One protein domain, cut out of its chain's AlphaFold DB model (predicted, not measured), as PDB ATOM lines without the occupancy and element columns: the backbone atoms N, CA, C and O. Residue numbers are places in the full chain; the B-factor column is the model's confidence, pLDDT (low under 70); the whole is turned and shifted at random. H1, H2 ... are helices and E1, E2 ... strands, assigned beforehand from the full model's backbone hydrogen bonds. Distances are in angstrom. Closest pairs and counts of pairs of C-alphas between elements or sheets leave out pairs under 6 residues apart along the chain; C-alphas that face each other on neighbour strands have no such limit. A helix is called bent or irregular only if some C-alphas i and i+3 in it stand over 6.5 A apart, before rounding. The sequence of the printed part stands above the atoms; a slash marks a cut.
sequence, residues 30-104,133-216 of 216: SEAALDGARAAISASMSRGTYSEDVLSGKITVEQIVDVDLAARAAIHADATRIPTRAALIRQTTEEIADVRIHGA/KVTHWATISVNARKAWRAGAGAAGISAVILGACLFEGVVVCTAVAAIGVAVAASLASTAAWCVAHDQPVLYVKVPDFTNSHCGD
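AT A GLANCE: This is residues 30 to 104 and 133 to 216 of the 216 residues of an uncharacterized protein of Clavibacter michiganensis subsp. tessellarius (UniProt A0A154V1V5). A small three-stranded sheet, E1 E2 E3, has one face covered by H7b and H5, and the long bent helix H7 leads from it into a cluster of crossed helices, where H1, H3 and H4 pack round its other arm, H7a. H6 runs side by side with H7a as a helical hairpin, and the short H2 sits at the edge of the cluster, by H1 and H4. The 159 printed residues hold seven named helices and three named strands, in the order H1 H2 H3 H4 E1 H5 H6 H7 E2 E3; the sheet, E1 - E2 - E3, is all antiparallel. The class is mostly helix, and the whole is compact, with a radius of gyration of the C-alphas of 15.9 A and spans of 47 by 35 by 26 A.

IN THESE COORDINATES: Find E1 at residues 139 to 143, E2 at 201 to 205 and E3 at 213 to 215; C-alpha 139 is at (38.463, 7.418, -15.649). H7, residues 170 to 196, was assigned as one helix by its hydrogen bonds but is bent: C-alphas 182 and 185 are 7.2 A apart. Its arms are H7a, residues 170 to 182, 19.0 A, and H7b, residues 185 to 196, 16.5 A, ending at C-alpha 196 (42.588, -1.355, 3.601). H5 is residues 144 to 149 and H6 residues 154 to 165, 16.6 A. Go back to C-alpha 30 at (60.085, -11.716, -30.835), where H1 begins, running 25.7 A to residue 47; then come H2, residues 50 to 55, H3, residues 61 to 75, 21.4 A, and H4, residues 85 to 102, 25.5 A.

HOW THE PARTS SIT: Between E1 and E2, look at N 140 and O 204, 2.9 A apart; between E2 and E3, a hairpin, N 203 and O 213 are at 2.8 A. H5, H6 and H7b on one face of this sheet make two layers, helices over strands. H7b runs along the strands, at 19 degrees to E2 on the local plane, at a height over the sheet of 9.1 A. H7 is the hub, touching five other helices. H6 and H7a touch at a shallow tilt of 13 degrees, opposite ways, closest at the C-alphas of Cys 165 and Cys 173, 4.6 A. H3 touches H7a at a steep tilt of 64 degrees, with C-alphas 68 and 174 closest at 5.2 A. With its residues 38 to 45 alone, H1 touches H7a about perpendicular, at 85 degrees, closest at C-alphas 38 and 178, 4.8 A. H4 touches H7a with residues 88 to 95 alone, closest at C-alphas 92 and 170, 6.0 A. H2 and H4 only just touch, with 3 pairs of C-alphas within 8 A, the closest being Leu 55 and Ile 96 at 7.2 A. H1 and H4 are apart. Every O i to N i+4 pair is within hydrogen-bond range in H1 to H6 and H7b; in H7a 7 of 9 are.

THE WHOLE: The C-alphas of Ala 104 and Ala 196, 49.6 A apart, are the two farthest from each other. Residues 105 to 132 are not printed, and C-alphas 104 and 133 stand 14.4 A apart across this cut. Of the links that are printed whole, none is long. The mean pLDDT of the printed part is 70.1, and 83 residues are under 70, among them residues 133 to 172.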
ATOM      1  N   SER A  30      61.454 -12.246 -30.810       63.94
ATOM      2  CA  SER A  30      60.085 -11.716 -30.835       63.94
ATOM      3  C   SER A  30      59.658 -11.099 -29.503       63.94
ATOM      4  O   SER A  30      58.994 -10.067 -29.504       63.94
ATOM      5  N   GLU A  31      60.072 -11.680 -28.374       69.12
ATOM      6  CA  GLU A  31      59.824 -11.109 -27.042       69.12
ATOM      7  C   GLU A  31      60.573  -9.781 -26.863       69.12
ATOM      8  O   GLU A  31      59.967  -8.777 -26.502       69.12
ATOM      9  N   ALA A  32      61.861  -9.735 -27.222       75.06
ATOM     10  CA  ALA A  32      62.663  -8.516 -27.154       75.06
ATOM     11  C   ALA A  32      62.139  -7.411 -28.086       75.06
ATOM     12  O   ALA A  32      62.166  -6.234 -27.723       75.06
ATOM     13  N   ALA A  33      61.640  -7.768 -29.274       80.56
ATOM     14  CA  ALA A  33      61.014  -6.816 -30.187       80.56
ATOM     15  C   ALA A  33      59.712  -6.240 -29.607       80.56
ATOM     16  O   ALA A  33      59.492  -5.029 -29.676       80.56
ATOM     17  N   LEU A  34      58.880  -7.084 -28.991       82.50
ATOM     18  CA  LEU A  34      57.640  -6.665 -28.340       82.50
ATOM     19  C   LEU A  34      57.908  -5.774 -27.118       82.50
ATOM     20  O   LEU A  34      57.248  -4.751 -26.941       82.50
ATOM     21  N   ASP A  35      58.897  -6.119 -26.298       82.44
ATOM     22  CA  ASP A  35      59.290  -5.307 -25.145       82.44
ATOM     23  C   ASP A  35      59.918  -3.979 -25.579       82.44
ATOM     24  O   ASP A  35      59.621  -2.936 -24.994       82.44
ATOM     25  N   GLY A  36      60.695  -3.979 -26.666       82.25
ATOM     26  CA  GLY A  36      61.177  -2.761 -27.314       82.25
ATOM     27  C   GLY A  36      60.037  -1.864 -27.809       82.25
ATOM     28  O   GLY A  36      60.067  -0.654 -27.580       82.25
ATOM     29  N   ALA A  37      58.998  -2.443 -28.419       84.69
ATOM     30  CA  ALA A  37      57.807  -1.712 -28.853       84.69
ATOM     31  C   ALA A  37      57.043  -1.102 -27.663       84.69
ATOM     32  O   ALA A  37      56.726   0.089 -27.674       84.69
ATOM     33  N   ARG A  38      56.821  -1.872 -26.587       81.62
ATOM     34  CA  ARG A  38      56.202  -1.369 -25.346       81.62
ATOM     35  C   ARG A  38      57.018  -0.246 -24.712       81.62
ATOM     36  O   ARG A  38      56.447   0.752 -24.271       81.62
ATOM     37  N   ALA A  39      58.342  -0.380 -24.676       81.31
ATOM     38  CA  ALA A  39      59.239   0.639 -24.141       81.31
ATOM     39  C   ALA A  39      59.189   1.933 -24.971       81.31
ATOM     40  O   ALA A  39      59.099   3.022 -24.406       81.31
ATOM     41  N   ALA A  40      59.179   1.834 -26.303       82.88
ATOM     42  CA  ALA A  40      59.064   2.994 -27.185       82.88
ATOM     43  C   ALA A  40      57.726   3.731 -26.994       82.88
ATOM     44  O   ALA A  40      57.718   4.950 -26.797       82.88
ATOM     45  N   ILE A  41      56.613   2.988 -26.973       80.56
ATOM     46  CA  ILE A  41      55.265   3.538 -26.771       80.56
ATOM     47  C   ILE A  41      55.140   4.178 -25.382       80.56
ATOM     48  O   ILE A  41      54.716   5.326 -25.268       80.56
ATOM     49  N   SER A  42      55.556   3.481 -24.322       74.75
ATOM     50  CA  SER A  42      55.484   4.004 -22.950       74.75
ATOM     51  C   SER A  42      56.360   5.241 -22.746       74.75
ATOM     52  O   SER A  42      55.918   6.210 -22.124       74.75
ATOM     53  N   ALA A  43      57.570   5.266 -23.310       78.81
ATOM     54  CA  ALA A  43      58.448   6.429 -23.242       78.81
ATOM     55  C   ALA A  43      57.854   7.634 -23.986       78.81
ATOM     56  O   ALA A  43      57.943   8.762 -23.503       78.81
ATOM     57  N   SER A  44      57.222   7.403 -25.135       77.44
ATOM     58  CA  SER A  44      56.537   8.443 -25.900       77.44
ATOM     59  C   SER A  44      55.320   9.009 -25.165       77.44
ATOM     60  O   SER A  44      55.170  10.224 -25.030       77.44
ATOM     61  N   MET A  45      54.507   8.135 -24.574       74.50
ATOM     62  CA  MET A  45      53.376   8.521 -23.732       74.50
ATOM     63  C   MET A  45      53.813   9.303 -22.490       74.50
ATOM     64  O   MET A  45      53.204  10.315 -22.158       74.50
ATOM     65  N   SER A  46      54.914   8.896 -21.853       69.50
ATOM     66  CA  SER A  46      55.483   9.598 -20.692       69.50
ATOM     67  C   SER A  46      55.987  11.001 -21.044       69.50
ATOM     68  O   SER A  46      55.946  11.901 -20.211       69.50
ATOM     69  N   ARG A  47      56.451  11.205 -22.285       72.50
ATOM     70  CA  ARG A  47      56.831  12.527 -22.809       72.50
ATOM     71  C   ARG A  47      55.640  13.330 -23.341       72.50
ATOM     72  O   ARG A  47      55.808  14.503 -23.659       72.50
ATOM     73  N   GLY A  48      54.462  12.718 -23.461       69.50
ATOM     74  CA  GLY A  48      53.301  13.320 -24.110       69.50
ATOM     75  C   GLY A  48      53.463  13.503 -25.624       69.50
ATOM     76  O   GLY A  48      52.766  14.335 -26.193       69.50
ATOM     77  N   THR A  49      54.372  12.755 -26.266       74.75
ATOM     78  CA  THR A  49      54.683  12.852 -27.709       74.75
ATOM     79  C   THR A  49      54.121  11.690 -28.527       74.75
ATOM     80  O   THR A  49      54.472  11.542 -29.691       74.75
ATOM     81  N   TYR A  50      53.246  10.859 -27.951       74.50
ATOM     82  CA  TYR A  50      52.736   9.643 -28.601       74.50
ATOM     83  C   TYR A  50      52.082   9.896 -29.953       74.50
ATOM     84  O   TYR A  50      52.450   9.252 -30.931       74.50
ATOM     85  N   SER A  51      51.196  10.883 -30.046       71.31
ATOM     86  CA  SER A  51      50.532  11.227 -31.306       71.31
ATOM     87  C   SER A  51      51.532  11.673 -32.380       71.31
ATOM     88  O   SER A  51      51.448  11.231 -33.523       71.31
ATOM     89  N   GLU A  52      52.526  12.484 -32.008       72.69
ATOM     90  CA  GLU A  52      53.588  12.934 -32.916       72.69
ATOM     91  C   GLU A  52      54.480  11.765 -33.354       72.69
ATOM     92  O   GLU A  52      54.806  11.623 -34.533       72.69
ATOM     93  N   ASP A  53      54.858  10.895 -32.420       80.50
ATOM     94  CA  ASP A  53      55.716   9.748 -32.693       80.50
ATOM     95  C   ASP A  53      54.993   8.709 -33.578       80.50
ATOM     96  O   ASP A  53      55.628   8.121 -34.452       80.50
ATOM     97  N   VAL A  54      53.671   8.541 -33.444       81.81
ATOM     98  CA  VAL A  54      52.849   7.720 -34.357       81.81
ATOM     99  C   VAL A  54      52.751   8.363 -35.744       81.81
ATOM    100  O   VAL A  54      53.004   7.702 -36.751       81.81
ATOM    101  N   LEU A  55      52.439   9.660 -35.832       80.50
ATOM    102  CA  LEU A  55      52.239  10.336 -37.123       80.50
ATOM    103  C   LEU A  55      53.526  10.506 -37.932       80.50
ATOM    104  O   LEU A  55      53.495  10.414 -39.164       80.50
ATOM    105  N   SER A  56      54.644  10.734 -37.242       81.44
ATOM    106  CA  SER A  56      55.985  10.799 -37.832       81.44
ATOM    107  C   SER A  56      56.564   9.420 -38.164       81.44
ATOM    108  O   SER A  56      57.604   9.341 -38.816       81.44
ATOM    109  N   GLY A  57      55.905   8.335 -37.737       82.44
ATOM    110  CA  GLY A  57      56.353   6.961 -37.955       82.44
ATOM    111  C   GLY A  57      57.515   6.522 -37.060       82.44
ATOM    112  O   GLY A  57      58.078   5.454 -37.288       82.44
ATOM    113  N   LYS A  58      57.882   7.310 -36.038       85.31
ATOM    114  CA  LYS A  58      58.827   6.884 -34.989       85.31
ATOM    115  C   LYS A  58      58.279   5.700 -34.187       85.31
ATOM    116  O   LYS A  58      59.059   4.854 -33.755       85.31
ATOM    117  N   ILE A  59      56.961   5.647 -33.995       85.81
ATOM    118  CA  ILE A  59      56.215   4.461 -33.569       85.81
ATOM    119  C   ILE A  59      55.535   3.898 -34.813       85.81
ATOM    120  O   ILE A  59      54.700   4.567 -35.422       85.81
ATOM    121  N   THR A  60      55.912   2.685 -35.212       88.94
ATOM    122  CA  THR A  60      55.416   2.091 -36.460       88.94
ATOM    123  C   THR A  60      54.065   1.401 -36.270       88.94
ATOM    124  O   THR A  60      53.705   0.981 -35.167       88.94
ATOM    125  N   VAL A  61      53.329   1.227 -37.371       86.00
ATOM    126  CA  VAL A  61      52.063   0.473 -37.400       86.00
ATOM    127  C   VAL A  61      52.259  -0.942 -36.862       86.00
ATOM    128  O   VAL A  61      51.436  -1.448 -36.109       86.00
ATOM    129  N   GLU A  62      53.372  -1.581 -37.203       86.12
ATOM    130  CA  GLU A  62      53.707  -2.928 -36.756       86.12
ATOM    131  C   GLU A  62      53.924  -2.983 -35.243       86.12
ATOM    132  O   GLU A  62      53.419  -3.898 -34.604       86.12
ATOM    133  N   GLN A  63      54.605  -1.991 -34.657       86.06
ATOM    134  CA  GLN A  63      54.801  -1.912 -33.206       86.06
ATOM    135  C   GLN A  63      53.472  -1.757 -32.458       86.06
ATOM    136  O   GLN A  63      53.269  -2.400 -31.430       86.06
ATOM    137  N   ILE A  64      52.561  -0.937 -32.989       82.56
ATOM    138  CA  ILE A  64      51.196  -0.771 -32.471       82.56
ATOM    139  C   ILE A  64      50.465  -2.120 -32.540       82.56
ATOM    140  O   ILE A  64      50.034  -2.655 -31.522       82.56
ATOM    141  N   VAL A  65      50.404  -2.735 -33.721       84.50
ATOM    142  CA  VAL A  65      49.684  -3.997 -33.941       84.50
ATOM    143  C   VAL A  65      50.230  -5.147 -33.094       84.50
ATOM    144  O   VAL A  65      49.448  -5.926 -32.551       84.50
ATOM    145  N   ASP A  66      51.548  -5.270 -32.957       85.44
ATOM    146  CA  ASP A  66      52.156  -6.359 -32.190       85.44
ATOM    147  C   ASP A  66      51.857  -6.208 -30.682       85.44
ATOM    148  O   ASP A  66      51.596  -7.203 -29.998       85.44
ATOM    149  N   VAL A  67      51.788  -4.972 -30.171       81.12
ATOM    150  CA  VAL A  67      51.354  -4.689 -28.792       81.12
ATOM    151  C   VAL A  67      49.856  -4.954 -28.598       81.12
ATOM    152  O   VAL A  67      49.485  -5.540 -27.578       81.12
ATOM    153  N   ASP A  68      49.001  -4.595 -29.563       80.06
ATOM    154  CA  ASP A  68      47.550  -4.857 -29.522       80.06
ATOM    155  C   ASP A  68      47.248  -6.362 -29.543       80.06
ATOM    156  O   ASP A  68      46.473  -6.867 -28.730       80.06
ATOM    157  N   LEU A  69      47.914  -7.110 -30.423       80.38
ATOM    158  CA  LEU A  69      47.774  -8.563 -30.499       80.38
ATOM    159  C   LEU A  69      48.183  -9.234 -29.192       80.38
ATOM    160  O   LEU A  69      47.461 -10.104 -28.700       80.38
ATOM    161  N   ALA A  70      49.311  -8.821 -28.612       78.94
ATOM    162  CA  ALA A  70      49.765  -9.345 -27.330       78.94
ATOM    163  C   ALA A  70      48.771  -9.030 -26.201       78.94
ATOM    164  O   ALA A  70      48.496  -9.889 -25.361       78.94
ATOM    165  N   ALA A  71      48.193  -7.826 -26.202       73.31
ATOM    166  CA  ALA A  71      47.136  -7.432 -25.280       73.31
ATOM    167  C   ALA A  71      45.891  -8.320 -25.417       73.31
ATOM    168  O   ALA A  71      45.423  -8.881 -24.428       73.31
ATOM    169  N   ARG A  72      45.380  -8.511 -26.637       75.12
ATOM    170  CA  ARG A  72      44.190  -9.340 -26.893       75.12
ATOM    171  C   ARG A  72      44.424 -10.810 -26.561       75.12
ATOM    172  O   ARG A  72      43.539 -11.440 -25.986       75.12
ATOM    173  N   ALA A  73      45.610 -11.338 -26.861       76.56
ATOM    174  CA  ALA A  73      45.999 -12.705 -26.518       76.56
ATOM    175  C   ALA A  73      46.071 -12.937 -25.000       76.56
ATOM    176  O   ALA A  73      45.771 -14.033 -24.536       76.56
ATOM    177  N   ALA A  74      46.414 -11.911 -24.217       70.25
ATOM    178  CA  ALA A  74      46.420 -12.004 -22.759       70.25
ATOM    179  C   ALA A  74      45.005 -12.063 -22.147       70.25
ATOM    180  O   ALA A  74      44.839 -12.581 -21.044       70.25
ATOM    181  N   ILE A  75      43.988 -11.544 -22.845       65.06
ATOM    182  CA  ILE A  75      42.594 -11.504 -22.365       65.06
ATOM    183  C   ILE A  75      41.785 -12.692 -22.893       65.06
ATOM    184  O   ILE A  75      40.952 -13.260 -22.184       65.06
ATOM    185  N   HIS A  76      41.985 -13.052 -24.161       65.25
ATOM    186  CA  HIS A  76      41.210 -14.085 -24.829       65.25
ATOM    187  C   HIS A  76      41.956 -15.415 -24.827       65.25
ATOM    188  O   HIS A  76      42.930 -15.601 -25.544       65.25
ATOM    189  N   ALA A  77      41.413 -16.386 -24.092       59.06
ATOM    190  CA  ALA A  77      41.838 -17.782 -24.202       59.06
ATOM    191  C   ALA A  77      41.449 -18.417 -25.556       59.06
ATOM    192  O   ALA A  77      41.991 -19.452 -25.936       59.06
ATOM    193  N   ASP A  78      40.498 -17.809 -26.273       62.75
ATOM    194  CA  ASP A  78      40.001 -18.275 -27.564       62.75
ATOM    195  C   ASP A  78      40.603 -17.448 -28.708       62.75
ATOM    196  O   ASP A  78      40.211 -16.303 -28.952       62.75
ATOM    197  N   ALA A  79      41.543 -18.059 -29.431       61.00
ATOM    198  CA  ALA A  79      42.239 -17.447 -30.557       61.00
ATOM    199  C   ALA A  79      41.306 -17.055 -31.718       61.00
ATOM    200  O   ALA A  79      41.673 -16.205 -32.524       61.00
ATOM    201  N   THR A  80      40.094 -17.617 -31.804       61.34
ATOM    202  CA  THR A  80      39.140 -17.296 -32.881       61.34
ATOM    203  C   THR A  80      38.516 -15.906 -32.749       61.34
ATOM    204  O   THR A  80      37.965 -15.385 -33.719       61.34
ATOM    205  N   ARG A  81      38.628 -15.277 -31.570       65.31
ATOM    206  CA  ARG A  81      38.152 -13.907 -31.312       65.31
ATOM    207  C   ARG A  81      39.224 -12.840 -31.514       65.31
ATOM    208  O   ARG A  81      38.912 -11.655 -31.424       65.31
ATOM    209  N   ILE A  82      40.471 -13.241 -31.763       70.25
ATOM    210  CA  ILE A  82      41.583 -12.314 -31.963       70.25
ATOM    211  C   ILE A  82      41.643 -11.959 -33.457       70.25
ATOM    212  O   ILE A  82      41.780 -12.862 -34.288       70.25
ATOM    213  N   PRO A  83      41.535 -10.671 -33.830       77.44
ATOM    214  CA  PRO A  83      41.708 -10.241 -35.212       77.44
ATOM    215  C   PRO A  83      43.063 -10.684 -35.772       77.44
ATOM    216  O   PRO A  83      44.063 -10.738 -35.056       77.44
ATOM    217  N   THR A  84      43.129 -10.983 -37.069       82.88
ATOM    218  CA  THR A  84      44.412 -11.333 -37.689       82.88
ATOM    219  C   THR A  84      45.340 -10.119 -37.718       82.88
ATOM    220  O   THR A  84      44.892  -8.978 -37.845       82.88
ATOM    221  N   ARG A  85      46.657 -10.358 -37.690       82.50
ATOM    222  CA  ARG A  85      47.666  -9.291 -37.812       82.50
ATOM    223  C   ARG A  85      47.436  -8.406 -39.038       82.50
ATOM    224  O   ARG A  85      47.534  -7.192 -38.946       82.50
ATOM    225  N   ALA A  86      47.080  -9.004 -40.174       83.00
ATOM    226  CA  ALA A  86      46.775  -8.264 -41.398       83.00
ATOM    227  C   ALA A  86      45.529  -7.371 -41.256       83.00
ATOM    228  O   ALA A  86      45.522  -6.251 -41.762       83.00
ATOM    229  N   ALA A  87      44.494  -7.842 -40.550       83.56
ATOM    230  CA  ALA A  87      43.304  -7.041 -40.281       83.56
ATOM    231  C   ALA A  87      43.627  -5.838 -39.384       83.56
ATOM    232  O   ALA A  87      43.193  -4.732 -39.694       83.56
ATOM    233  N   LEU A  88      44.441  -6.034 -38.341       80.50
ATOM    234  CA  LEU A  88      44.866  -4.951 -37.448       80.50
ATOM    235  C   LEU A  88      45.803  -3.959 -38.129       80.50
ATOM    236  O   LEU A  88      45.666  -2.768 -37.888       80.50
ATOM    237  N   ILE A  89      46.705  -4.402 -39.011       84.50
ATOM    238  CA  ILE A  89      47.529  -3.485 -39.819       84.50
ATOM    239  C   ILE A  89      46.637  -2.596 -40.674       84.50
ATOM    240  O   ILE A  89      46.821  -1.381 -40.680       84.50
ATOM    241  N   ARG A  90      45.659  -3.185 -41.374       80.56
ATOM    242  CA  ARG A  90      44.722  -2.414 -42.193       80.56
ATOM    243  C   ARG A  90      43.945  -1.417 -41.335       80.56
ATOM    244  O   ARG A  90      43.977  -0.235 -41.644       80.56
ATOM    245  N   GLN A  91      43.336  -1.876 -40.242       80.25
ATOM    246  CA  GLN A  91      42.573  -1.022 -39.331       80.25
ATOM    247  C   GLN A  91      43.434   0.106 -38.748       80.25
ATOM    248  O   GLN A  91      43.034   1.257 -38.780       80.25
ATOM    249  N   THR A  92      44.642  -0.199 -38.275       79.75
ATOM    250  CA  THR A  92      45.564   0.797 -37.706       79.75
ATOM    251  C   THR A  92      46.010   1.809 -38.760       79.75
ATOM    252  O   THR A  92      46.138   2.994 -38.475       79.75
ATOM    253  N   THR A  93      46.237   1.359 -39.996       82.31
ATOM    254  CA  THR A  93      46.597   2.246 -41.109       82.31
ATOM    255  C   THR A  93      45.432   3.159 -41.479       82.31
ATOM    256  O   THR A  93      45.652   4.341 -41.714       82.31
ATOM    257  N   GLU A  94      44.207   2.628 -41.510       79.25
ATOM    258  CA  GLU A  94      42.979   3.400 -41.726       79.25
ATOM    259  C   GLU A  94      42.773   4.421 -40.600       79.25
ATOM    260  O   GLU A  94      42.573   5.591 -40.898       79.25
ATOM    261  N   GLU A  95      42.934   4.023 -39.332       71.94
ATOM    262  CA  GLU A  95      42.867   4.920 -38.171       71.94
ATOM    263  C   GLU A  95      43.921   6.041 -38.258       71.94
ATOM    264  O   GLU A  95      43.592   7.209 -38.089       71.94
ATOM    265  N   ILE A  96      45.182   5.733 -38.588       77.12
ATOM    266  CA  ILE A  96      46.242   6.754 -38.731       77.12
ATOM    267  C   ILE A  96      46.007   7.656 -39.954       77.12
ATOM    268  O   ILE A  96      46.333   8.846 -39.925       77.12
ATOM    269  N   ALA A  97      45.468   7.112 -41.047       75.62
ATOM    270  CA  ALA A  97      45.154   7.883 -42.246       75.62
ATOM    271  C   ALA A  97      43.978   8.840 -42.012       75.62
ATOM    272  O   ALA A  97      44.075  10.008 -42.383       75.62
ATOM    273  N   ASP A  98      42.916   8.366 -41.359       68.62
ATOM    274  CA  ASP A  98      41.766   9.166 -40.931       68.62
ATOM    275  C   ASP A  98      42.215  10.333 -40.042       68.62
ATOM    276  O   ASP A  98      41.903  11.497 -40.296       68.62
ATOM    277  N   VAL A  99      43.103  10.035 -39.093       61.81
ATOM    278  CA  VAL A  99      43.760  11.021 -38.233       61.81
ATOM    279  C   VAL A  99      44.540  12.071 -39.027       61.81
ATOM    280  O   VAL A  99      44.450  13.263 -38.735       61.81
ATOM    281  N   ARG A 100      45.310  11.662 -40.041       69.25
ATOM    282  CA  ARG A 100      46.102  12.596 -40.857       69.25
ATOM    283  C   ARG A 100      45.217  13.514 -41.703       69.25
ATOM    284  O   ARG A 100      45.608  14.645 -41.972       69.25
ATOM    285  N   ILE A 101      44.054  13.030 -42.134       63.19
ATOM    286  CA  ILE A 101      43.102  13.794 -42.945       63.19
ATOM    287  C   ILE A 101      42.365  14.817 -42.072       63.19
ATOM    288  O   ILE A 101      42.319  15.993 -42.424       63.19
ATOM    289  N   HIS A 102      41.863  14.405 -40.908       54.88
ATOM    290  CA  HIS A 102      41.101  15.280 -40.014       54.88
ATOM    291  C   HIS A 102      41.961  16.197 -39.126       54.88
ATOM    292  O   HIS A 102      41.450  17.180 -38.595       54.88
ATOM    293  N   GLY A 103      43.266  15.933 -38.996       47.12
ATOM    294  CA  GLY A 103      44.235  16.861 -38.396       47.12
ATOM    295  C   GLY A 103      44.700  17.982 -39.338       47.12
ATOM    296  O   GLY A 103      45.283  18.958 -38.882       47.12
ATOM    297  N   ALA A 104      44.438  17.866 -40.646       44.62
ATOM    298  CA  ALA A 104      44.890  18.814 -41.668       44.62
ATOM    299  C   ALA A 104      43.795  19.773 -42.171       44.62
ATOM    300  O   ALA A 104      44.069  20.577 -43.063       44.62
ATOM    301  N   LYS A 133      39.942  14.934 -28.748       49.00
ATOM    302  CA  LYS A 133      38.628  14.630 -29.342       49.00
ATOM    303  C   LYS A 133      38.466  13.153 -29.700       49.00
ATOM    304  O   LYS A 133      37.347  12.658 -29.655       49.00
ATOM    305  N   VAL A 134      39.555  12.475 -30.062       46.72
ATOM    306  CA  VAL A 134      39.555  11.061 -30.481       46.72
ATOM    307  C   VAL A 134      39.801  10.121 -29.297       46.72
ATOM    308  O   VAL A 134      39.249   9.029 -29.244       46.72
ATOM    309  N   THR A 135      40.568  10.563 -28.299       52.19
ATOM    310  CA  THR A 135      40.735   9.879 -27.013       52.19
ATOM    311  C   THR A 135      39.927  10.592 -25.941       52.19
ATOM    312  O   THR A 135      40.364  11.578 -25.346       52.19
ATOM    313  N   HIS A 136      38.739  10.065 -25.639       51.75
ATOM    314  CA  HIS A 136      38.102  10.358 -24.362       51.75
ATOM    315  C   HIS A 136      38.885   9.636 -23.272       51.75
ATOM    316  O   HIS A 136      38.571   8.517 -22.886       51.75
ATOM    317  N   TRP A 137      39.941  10.290 -22.800       60.78
ATOM    318  CA  TRP A 137      40.732   9.878 -21.652       60.78
ATOM    319  C   TRP A 137      39.826   9.584 -20.456       60.78
ATOM    320  O   TRP A 137      39.348  10.478 -19.753       60.78
ATOM    321  N   ALA A 138      39.517   8.302 -20.294       55.97
ATOM    322  CA  ALA A 138      38.483   7.846 -19.394       55.97
ATOM    323  C   ALA A 138      39.057   7.631 -17.997       55.97
ATOM    324  O   ALA A 138      40.197   7.201 -17.800       55.97
ATOM    325  N   THR A 139      38.224   7.912 -17.000       64.00
ATOM    326  CA  THR A 139      38.463   7.418 -15.649       64.00
ATOM    327  C   THR A 139      37.726   6.095 -15.523       64.00
ATOM    328  O   THR A 139      36.497   6.073 -15.481       64.00
ATOM    329  N   ILE A 140      38.462   4.988 -15.496       65.19
ATOM    330  CA  ILE A 140      37.868   3.661 -15.351       65.19
ATOM    331  C   ILE A 140      37.605   3.439 -13.864       65.19
ATOM    332  O   ILE A 140      38.537   3.371 -13.063       65.19
ATOM    333  N   SER A 141      36.333   3.334 -13.485       63.47
ATOM    334  CA  SER A 141      35.941   2.956 -12.130       63.47
ATOM    335  C   SER A 141      36.012   1.440 -11.983       63.47
ATOM    336  O   SER A 141      35.222   0.703 -12.579       63.47
ATOM    337  N   VAL A 142      36.943   0.963 -11.168       65.31
ATOM    338  CA  VAL A 142      37.110  -0.457 -10.874       65.31
ATOM    339  C   VAL A 142      36.700  -0.694  -9.434       65.31
ATOM    340  O   VAL A 142      37.176  -0.023  -8.528       65.31
ATOM    341  N   ASN A 143      35.834  -1.672  -9.182       68.62
ATOM    342  CA  ASN A 143      35.526  -2.034  -7.802       68.62
ATOM    343  C   ASN A 143      36.792  -2.589  -7.126       68.62
ATOM    344  O   ASN A 143      37.301  -3.634  -7.538       68.62
ATOM    345  N   ALA A 144      37.274  -1.913  -6.082       65.12
ATOM    346  CA  ALA A 144      38.543  -2.220  -5.424       65.12
ATOM    347  C   ALA A 144      38.559  -3.649  -4.860       65.12
ATOM    348  O   ALA A 144      39.544  -4.375  -4.988       65.12
ATOM    349  N   ARG A 145      37.422  -4.117  -4.330       64.56
ATOM    350  CA  ARG A 145      37.274  -5.479  -3.800       64.56
ATOM    351  C   ARG A 145      37.266  -6.538  -4.905       64.56
ATOM    352  O   ARG A 145      37.798  -7.623  -4.686       64.56
ATOM    353  N   LYS A 146      36.687  -6.257  -6.078       63.84
ATOM    354  CA  LYS A 146      36.767  -7.152  -7.247       63.84
ATOM    355  C   LYS A 146      38.175  -7.169  -7.837       63.84
ATOM    356  O   LYS A 146      38.658  -8.256  -8.115       63.84
ATOM    357  N   ALA A 147      38.840  -6.019  -7.955       60.16
ATOM    358  CA  ALA A 147      40.235  -5.939  -8.392       60.16
ATOM    359  C   ALA A 147      41.164  -6.730  -7.457       60.16
ATOM    360  O   ALA A 147      41.990  -7.511  -7.915       60.16
ATOM    361  N   TRP A 148      40.955  -6.609  -6.144       58.59
ATOM    362  CA  TRP A 148      41.680  -7.373  -5.130       58.59
ATOM    363  C   TRP A 148      41.369  -8.881  -5.177       58.59
ATOM    364  O   TRP A 148      42.273  -9.712  -5.122       58.59
ATOM    365  N   ARG A 149      40.093  -9.272  -5.312       59.09
ATOM    366  CA  ARG A 149      39.672 -10.690  -5.332       59.09
ATOM    367  C   ARG A 149      39.954 -11.414  -6.649       59.09
ATOM    368  O   ARG A 149      40.124 -12.626  -6.618       59.09
ATOM    369  N   ALA A 150      40.013 -10.709  -7.777       53.75
ATOM    370  CA  ALA A 150      40.353 -11.276  -9.088       53.75
ATOM    371  C   ALA A 150      41.845 -11.642  -9.223       53.75
ATOM    372  O   ALA A 150      42.274 -12.120 -10.268       53.75
ATOM    373  N   GLY A 151      42.625 -11.445  -8.159       45.78
ATOM    374  CA  GLY A 151      44.067 -11.624  -8.133       45.78
ATOM    375  C   GLY A 151      44.701 -10.276  -7.856       45.78
ATOM    376  O   GLY A 151      44.961  -9.519  -8.786       45.78
ATOM    377  N   ALA A 152      44.914  -9.991  -6.570       46.53
ATOM    378  CA  ALA A 152      45.606  -8.831  -6.015       46.53
ATOM    379  C   ALA A 152      47.061  -8.720  -6.508       46.53
ATOM    380  O   ALA A 152      48.020  -8.886  -5.761       46.53
ATOM    381  N   GLY A 153      47.231  -8.477  -7.796       53.84
ATOM    382  CA  GLY A 153      48.515  -8.407  -8.457       53.84
ATOM    383  C   GLY A 153      48.355  -7.810  -9.842       53.84
ATOM    384  O   GLY A 153      47.243  -7.629 -10.345       53.84
ATOM    385  N   ALA A 154      49.489  -7.514 -10.467       54.59
ATOM    386  CA  ALA A 154      49.543  -6.845 -11.759       54.59
ATOM    387  C   ALA A 154      48.628  -7.496 -12.823       54.59
ATOM    388  O   ALA A 154      48.043  -6.793 -13.642       54.59
ATOM    389  N   ALA A 155      48.427  -8.819 -12.767       55.25
ATOM    390  CA  ALA A 155      47.607  -9.571 -13.717       55.25
ATOM    391  C   ALA A 155      46.116  -9.174 -13.714       55.25
ATOM    392  O   ALA A 155      45.535  -8.982 -14.782       55.25
ATOM    393  N   GLY A 156      45.497  -9.010 -12.540       57.09
ATOM    394  CA  GLY A 156      44.068  -8.689 -12.437       57.09
ATOM    395  C   GLY A 156      43.748  -7.280 -12.934       57.09
ATOM    396  O   GLY A 156      42.768  -7.068 -13.645       57.09
ATOM    397  N   ILE A 157      44.616  -6.317 -12.622       59.91
ATOM    398  CA  ILE A 157      44.457  -4.931 -13.079       59.91
ATOM    399  C   ILE A 157      44.775  -4.801 -14.563       59.91
ATOM    400  O   ILE A 157      44.045  -4.112 -15.273       59.91
ATOM    401  N   SER A 158      45.781  -5.527 -15.052       63.22
ATOM    402  CA  SER A 158      46.058  -5.598 -16.486       63.22
ATOM    403  C   SER A 158      44.839  -6.122 -17.241       63.22
ATOM    404  O   SER A 158      44.448  -5.517 -18.225       63.22
ATOM    405  N   ALA A 159      44.157  -7.163 -16.756       62.53
ATOM    406  CA  ALA A 159      42.954  -7.678 -17.414       62.53
ATOM    407  C   ALA A 159      41.807  -6.650 -17.484       62.53
ATOM    408  O   ALA A 159      41.104  -6.585 -18.489       62.53
ATOM    409  N   VAL A 160      41.627  -5.822 -16.448       62.03
ATOM    410  CA  VAL A 160      40.605  -4.759 -16.446       62.03
ATOM    411  C   VAL A 160      40.971  -3.634 -17.412       62.03
ATOM    412  O   VAL A 160      40.126  -3.198 -18.190       62.03
ATOM    413  N   ILE A 161      42.231  -3.196 -17.386       64.25
ATOM    414  CA  ILE A 161      42.752  -2.152 -18.274       64.25
ATOM    415  C   ILE A 161      42.654  -2.607 -19.730       64.25
ATOM    416  O   ILE A 161      42.058  -1.924 -20.555       64.25
ATOM    417  N   LEU A 162      43.173  -3.796 -20.029       65.75
ATOM    418  CA  LEU A 162      43.155  -4.369 -21.368       65.75
ATOM    419  C   LEU A 162      41.723  -4.673 -21.837       65.75
ATOM    420  O   LEU A 162      41.417  -4.522 -23.015       65.75
ATOM    421  N   GLY A 163      40.826  -5.066 -20.926       60.81
ATOM    422  CA  GLY A 163      39.414  -5.293 -21.232       60.81
ATOM    423  C   GLY A 163      38.671  -4.019 -21.638       60.81
ATOM    424  O   GLY A 163      37.823  -4.075 -22.524       60.81
ATOM    425  N   ALA A 164      39.012  -2.870 -21.043       62.12
ATOM    426  CA  ALA A 164      38.463  -1.576 -21.450       62.12
ATOM    427  C   ALA A 164      38.916  -1.186 -22.866       62.12
ATOM    428  O   ALA A 164      38.128  -0.641 -23.635       62.12
ATOM    429  N   CYS A 165      40.142  -1.551 -23.250       64.94
ATOM    430  CA  CYS A 165      40.663  -1.273 -24.582       64.94
ATOM    431  C   CYS A 165      39.938  -2.005 -25.719       64.94
ATOM    432  O   CYS A 165      40.040  -1.591 -26.870       64.94
ATOM    433  N   LEU A 166      39.211  -3.092 -25.432       61.62
ATOM    434  CA  LEU A 166      38.509  -3.870 -26.461       61.62
ATOM    435  C   LEU A 166      37.368  -3.096 -27.141       61.62
ATOM    436  O   LEU A 166      36.888  -3.539 -28.183       61.62
ATOM    437  N   PHE A 167      36.941  -1.974 -26.559       55.03
ATOM    438  CA  PHE A 167      35.872  -1.118 -27.073       55.03
ATOM    439  C   PHE A 167      36.389   0.163 -27.751       55.03
ATOM    440  O   PHE A 167      35.585   0.923 -28.281       55.03
ATOM    441  N   GLU A 168      37.707   0.380 -27.752       64.12
ATOM    442  CA  GLU A 168      38.374   1.570 -28.296       64.12
ATOM    443  C   GLU A 168      39.111   1.252 -29.616       64.12
ATOM    444  O   GLU A 168      39.278   0.086 -29.992       64.12
ATOM    445  N   GLY A 169      39.577   2.291 -30.323       65.00
ATOM    446  CA  GLY A 169      40.433   2.148 -31.513       65.00
ATOM    447  C   GLY A 169      41.779   1.473 -31.206       65.00
ATOM    448  O   GLY A 169      42.270   1.520 -30.072       65.00
ATOM    449  N   VAL A 170      42.407   0.855 -32.213       66.31
ATOM    450  CA  VAL A 170      43.654   0.076 -32.051       66.31
ATOM    451  C   VAL A 170      44.784   0.951 -31.513       66.31
ATOM    452  O   VAL A 170      45.502   0.549 -30.594       66.31
ATOM    453  N   VAL A 171      44.912   2.183 -32.007       65.69
ATOM    454  CA  VAL A 171      45.959   3.109 -31.542       65.69
ATOM    455  C   VAL A 171      45.799   3.419 -30.043       65.69
ATOM    456  O   VAL A 171      46.767   3.371 -29.285       65.69
ATOM    457  N   VAL A 172      44.569   3.637 -29.573       66.38
ATOM    458  CA  VAL A 172      44.275   3.922 -28.156       66.38
ATOM    459  C   VAL A 172      44.524   2.692 -27.286       66.38
ATOM    460  O   VAL A 172      45.184   2.784 -26.248       66.38
ATOM    461  N   CYS A 173      44.057   1.524 -27.736       71.56
ATOM    462  CA  CYS A 173      44.255   0.251 -27.052       71.56
ATOM    463  C   CYS A 173      45.737  -0.013 -26.765       71.56
ATOM    464  O   CYS A 173      46.098  -0.402 -25.652       71.56
ATOM    465  N   THR A 174      46.612   0.255 -27.736       67.56
ATOM    466  CA  THR A 174      48.050  -0.029 -27.608       67.56
ATOM    467  C   THR A 174      48.768   0.912 -26.664       67.56
ATOM    468  O   THR A 174      49.607   0.457 -25.887       67.56
ATOM    469  N   ALA A 175      48.409   2.197 -26.666       68.00
ATOM    470  CA  ALA A 175      48.919   3.163 -25.704       68.00
ATOM    471  C   ALA A 175      48.596   2.725 -24.267       68.00
ATOM    472  O   ALA A 175      49.468   2.699 -23.394       68.00
ATOM    473  N   VAL A 176      47.351   2.304 -24.038       68.00
ATOM    474  CA  VAL A 176      46.874   1.827 -22.737       68.00
ATOM    475  C   VAL A 176      47.495   0.481 -22.363       68.00
ATOM    476  O   VAL A 176      47.893   0.296 -21.215       68.00
ATOM    477  N   ALA A 177      47.654  -0.441 -23.312       70.94
ATOM    478  CA  ALA A 177      48.287  -1.737 -23.082       70.94
ATOM    479  C   ALA A 177      49.785  -1.619 -22.762       70.94
ATOM    480  O   ALA A 177      50.282  -2.302 -21.865       70.94
ATOM    481  N   ALA A 178      50.504  -0.740 -23.466       69.00
ATOM    482  CA  ALA A 178      51.935  -0.528 -23.273       69.00
ATOM    483  C   ALA A 178      52.253   0.066 -21.895       69.00
ATOM    484  O   ALA A 178      53.226  -0.342 -21.262       69.00
ATOM    485  N   ILE A 179      51.428   1.000 -21.409       65.19
ATOM    486  CA  ILE A 179      51.615   1.599 -20.080       65.19
ATOM    487  C   ILE A 179      51.006   0.720 -18.991       65.19
ATOM    488  O   ILE A 179      51.597   0.590 -17.922       65.19
ATOM    489  N   GLY A 180      49.863   0.083 -19.265       63.94
ATOM    490  CA  GLY A 180      49.098  -0.719 -18.315       63.94
ATOM    491  C   GLY A 180      49.947  -1.765 -17.601       63.94
ATOM    492  O   GLY A 180      49.859  -1.877 -16.384       63.94
ATOM    493  N   VAL A 181      50.839  -2.453 -18.323       61.78
ATOM    494  CA  VAL A 181      51.773  -3.432 -17.735       61.78
ATOM    495  C   VAL A 181      52.776  -2.768 -16.783       61.78
ATOM    496  O   VAL A 181      53.044  -3.301 -15.706       61.78
ATOM    497  N   ALA A 182      53.297  -1.591 -17.138       61.78
ATOM    498  CA  ALA A 182      54.278  -0.864 -16.330       61.78
ATOM    499  C   ALA A 182      53.671  -0.293 -15.035       61.78
ATOM    500  O   ALA A 182      54.345  -0.237 -14.006       61.78
ATOM    501  N   VAL A 183      52.392   0.091 -15.062       64.38
ATOM    502  CA  VAL A 183      51.684   0.671 -13.906       64.38
ATOM    503  C   VAL A 183      50.826  -0.342 -13.148       64.38
ATOM    504  O   VAL A 183      50.249  -0.026 -12.113       64.38
ATOM    505  N   ALA A 184      50.732  -1.587 -13.614       66.38
ATOM    506  CA  ALA A 184      49.876  -2.589 -12.992       66.38
ATOM    507  C   ALA A 184      50.268  -2.872 -11.530       66.38
ATOM    508  O   ALA A 184      49.399  -3.098 -10.689       66.38
ATOM    509  N   ALA A 185      51.564  -2.824 -11.208       65.38
ATOM    510  CA  ALA A 185      52.058  -3.005  -9.843       65.38
ATOM    511  C   ALA A 185      51.719  -1.813  -8.928       65.38
ATOM    512  O   ALA A 185      51.334  -2.011  -7.771       65.38
ATOM    513  N   SER A 186      51.817  -0.579  -9.436       65.31
ATOM    514  CA  SER A 186      51.449   0.614  -8.667       65.31
ATOM    515  C   SER A 186      49.940   0.666  -8.447       65.31
ATOM    516  O   SER A 186      49.502   0.839  -7.315       65.31
ATOM    517  N   LEU A 187      49.139   0.370  -9.472       67.31
ATOM    518  CA  LEU A 187      47.686   0.276  -9.350       67.31
ATOM    519  C   LEU A 187      47.241  -0.861  -8.421       67.31
ATOM    520  O   LEU A 187      46.252  -0.706  -7.711       67.31
ATOM    521  N   ALA A 188      47.967  -1.985  -8.380       68.06
ATOM    522  CA  ALA A 188      47.679  -3.077  -7.443       68.06
ATOM    523  C   ALA A 188      47.931  -2.641  -6.001       68.06
ATOM    524  O   ALA A 188      47.151  -2.967  -5.107       68.06
ATOM    525  N   SER A 189      48.978  -1.845  -5.799       70.44
ATOM    526  CA  SER A 189      49.286  -1.240  -4.506       70.44
ATOM    527  C   SER A 189      48.207  -0.229  -4.101       70.44
ATOM    528  O   SER A 189      47.730  -0.271  -2.969       70.44
ATOM    529  N   THR A 190      47.741   0.610  -5.034       71.69
ATOM    530  CA  THR A 190      46.619   1.533  -4.799       71.69
ATOM    531  C   THR A 190      45.330   0.772  -4.486       71.69
ATOM    532  O   THR A 190      44.650   1.113  -3.527       71.69
ATOM    533  N   ALA A 191      45.019  -0.311  -5.207       68.56
ATOM    534  CA  ALA A 191      43.859  -1.162  -4.931       68.56
ATOM    535  C   ALA A 191      43.917  -1.789  -3.528       68.56
ATOM    536  O   ALA A 191      42.909  -1.815  -2.821       68.56
ATOM    537  N   ALA A 192      45.096  -2.270  -3.116       71.19
ATOM    538  CA  ALA A 192      45.330  -2.797  -1.773       71.19
ATOM    539  C   ALA A 192      45.069  -1.728  -0.706       71.19
ATOM    540  O   ALA A 192      44.399  -1.990   0.293       71.19
ATOM    541  N   TRP A 193      45.555  -0.508  -0.951       77.75
ATOM    542  CA  TRP A 193      45.338   0.635  -0.073       77.75
ATOM    543  C   TRP A 193      43.855   1.025   0.000       77.75
ATOM    544  O   TRP A 193      43.363   1.240   1.107       77.75
ATOM    545  N   CYS A 194      43.124   1.023  -1.127       77.44
ATOM    546  CA  CYS A 194      41.677   1.274  -1.150       77.44
ATOM    547  C   CYS A 194      40.932   0.264  -0.267       77.44
ATOM    548  O   CYS A 194      40.113   0.645   0.561       77.44
ATOM    549  N   VAL A 195      41.247  -1.030  -0.407       76.75
ATOM    550  CA  VAL A 195      40.615  -2.093   0.388       76.75
ATOM    551  C   VAL A 195      40.946  -1.955   1.873       76.75
ATOM    552  O   VAL A 195      40.071  -2.178   2.703       76.75
ATOM    553  N   ALA A 196      42.179  -1.572   2.214       78.81
ATOM    554  CA  ALA A 196      42.588  -1.355   3.601       78.81
ATOM    555  C   ALA A 196      41.890  -0.151   4.266       78.81
ATOM    556  O   ALA A 196      41.777  -0.132   5.487       78.81
ATOM    557  N   HIS A 197      41.420   0.823   3.479       82.88
ATOM    558  CA  HIS A 197      40.729   2.032   3.951       82.88
ATOM    559  C   HIS A 197      39.222   2.022   3.632       82.88
ATOM    560  O   HIS A 197      38.596   3.079   3.602       82.88
ATOM    561  N   ASP A 198      38.644   0.843   3.370       81.00
ATOM    562  CA  ASP A 198      37.220   0.647   3.053       81.00
ATOM    563  C   ASP A 198      36.691   1.478   1.864       81.00
ATOM    564  O   ASP A 198      35.489   1.701   1.730       81.00
ATOM    565  N   GLN A 199      37.572   1.874   0.944       80.06
ATOM    566  CA  GLN A 199      37.209   2.586  -0.278       80.06
ATOM    567  C   GLN A 199      36.748   1.586  -1.357       80.06
ATOM    568  O   GLN A 199      37.516   0.699  -1.760       80.06
ATOM    569  N   PRO A 200      35.490   1.668  -1.828       74.19
ATOM    570  CA  PRO A 200      34.897   0.667  -2.715       74.19
ATOM    571  C   PRO A 200      35.375   0.762  -4.169       74.19
ATOM    572  O   PRO A 200      35.278  -0.242  -4.892       74.19
ATOM    573  N   VAL A 201      35.897   1.914  -4.606       74.12
ATOM    574  CA  VAL A 201      36.253   2.178  -6.004       74.12
ATOM    575  C   VAL A 201      37.713   2.617  -6.136       74.12
ATOM    576  O   VAL A 201      38.197   3.489  -5.423       74.12
ATOM    577  N   LEU A 202      38.420   2.004  -7.085       74.12
ATOM    578  CA  LEU A 202      39.685   2.476  -7.640       74.12
ATOM    579  C   LEU A 202      39.382   3.191  -8.960       74.12
ATOM    580  O   LEU A 202      38.915   2.565  -9.912       74.12
ATOM    581  N   TYR A 203      39.679   4.480  -9.026       72.00
ATOM    582  CA  TYR A 203      39.604   5.275 -10.242       72.00
ATOM    583  C   TYR A 203      40.943   5.231 -10.966       72.00
ATOM    584  O   TYR A 203      41.924   5.820 -10.512       72.00
ATOM    585  N   VAL A 204      40.984   4.542 -12.104       68.19
ATOM    586  CA  VAL A 204      42.165   4.484 -12.969       68.19
ATOM    587  C   VAL A 204      42.076   5.609 -13.990       68.19
ATOM    588  O   VAL A 204      41.179   5.618 -14.834       68.19
ATOM    589  N   LYS A 205      42.990   6.576 -13.901       69.12
ATOM    590  CA  LYS A 205      43.086   7.699 -14.839       69.12
ATOM    591  C   LYS A 205      43.929   7.272 -16.038       69.12
ATOM    592  O   LYS A 205      45.100   6.948 -15.885       69.12
ATOM    593  N   VAL A 206      43.343   7.272 -17.229       61.75
ATOM    594  CA  VAL A 206      44.074   7.046 -18.482       61.75
ATOM    595  C   VAL A 206      44.237   8.396 -19.178       61.75
ATOM    596  O   VAL A 206      43.239   9.101 -19.281       61.75
ATOM    597  N   PRO A 207      45.439   8.804 -19.624       56.53
ATOM    598  CA  PRO A 207      46.706   8.074 -19.595       56.53
ATOM    599  C   PRO A 207      47.531   8.348 -18.326       56.53
ATOM    600  O   PRO A 207      48.604   7.778 -18.155       56.53
ATOM    601  N   ASP A 208      47.060   9.231 -17.442       65.31
ATOM    602  CA  ASP A 208      47.751   9.627 -16.213       65.31
ATOM    603  C   ASP A 208      47.516   8.615 -15.086       65.31
ATOM    604  O   ASP A 208      46.845   8.879 -14.087       65.31
ATOM    605  N   PHE A 209      48.080   7.421 -15.248       63.56
ATOM    606  CA  PHE A 209      47.902   6.340 -14.283       63.56
ATOM    607  C   PHE A 209      48.476   6.681 -12.905       63.56
ATOM    608  O   PHE A 209      48.002   6.147 -11.902       63.56
ATOM    609  N   THR A 210      49.456   7.587 -12.840       64.06
ATOM    610  CA  THR A 210      50.023   8.114 -11.593       64.06
ATOM    611  C   THR A 210      49.019   8.892 -10.752       64.06
ATOM    612  O   THR A 210      49.153   8.930  -9.534       64.06
ATOM    613  N   ASN A 211      47.982   9.448 -11.374       69.50
ATOM    614  CA  ASN A 211      46.908  10.183 -10.711       69.50
ATOM    615  C   ASN A 211      45.678   9.303 -10.406       69.50
ATOM    616  O   ASN A 211      44.579   9.789 -10.109       69.50
ATOM    617  N   SER A 212      45.843   7.981 -10.500       68.38
ATOM    618  CA  SER A 212      44.818   7.020 -10.095       68.38
ATOM    619  C   SER A 212      44.674   7.006  -8.577       68.38
ATOM    620  O   SER A 212      45.666   6.984  -7.849       68.38
ATOM    621  N   HIS A 213      43.439   6.996  -8.088       75.00
ATOM    622  CA  HIS A 213      43.138   7.169  -6.668       75.00
ATOM    623  C   HIS A 213      41.919   6.356  -6.246       75.00
ATOM    624  O   HIS A 213      41.156   5.859  -7.075       75.00
ATOM    625  N   CYS A 214      41.748   6.212  -4.938       80.94
ATOM    626  CA  CYS A 214      40.570   5.590  -4.352       80.94
ATOM    627  C   CYS A 214      39.463   6.625  -4.156       80.94
ATOM    628  O   CYS A 214      39.753   7.792  -3.888       80.94
ATOM    629  N   GLY A 215      38.218   6.186  -4.268       75.62
ATOM    630  CA  GLY A 215      37.052   6.976  -3.902       75.62
ATOM    631  C   GLY A 215      35.847   6.090  -3.592       75.62
ATOM    632  O   GLY A 215      35.955   4.853  -3.564       75.62
ATOM    633  N   ASP A 216      34.713   6.753  -3.379       67.19
ATOM    634  CA  ASP A 216      33.438   6.161  -2.960       67.19
ATOM    635  C   ASP A 216      32.533   5.737  -4.134       67.19
ATOM    636  O   ASP A 216      32.475   6.460  -5.155       67.19
TER     637      ASP A 216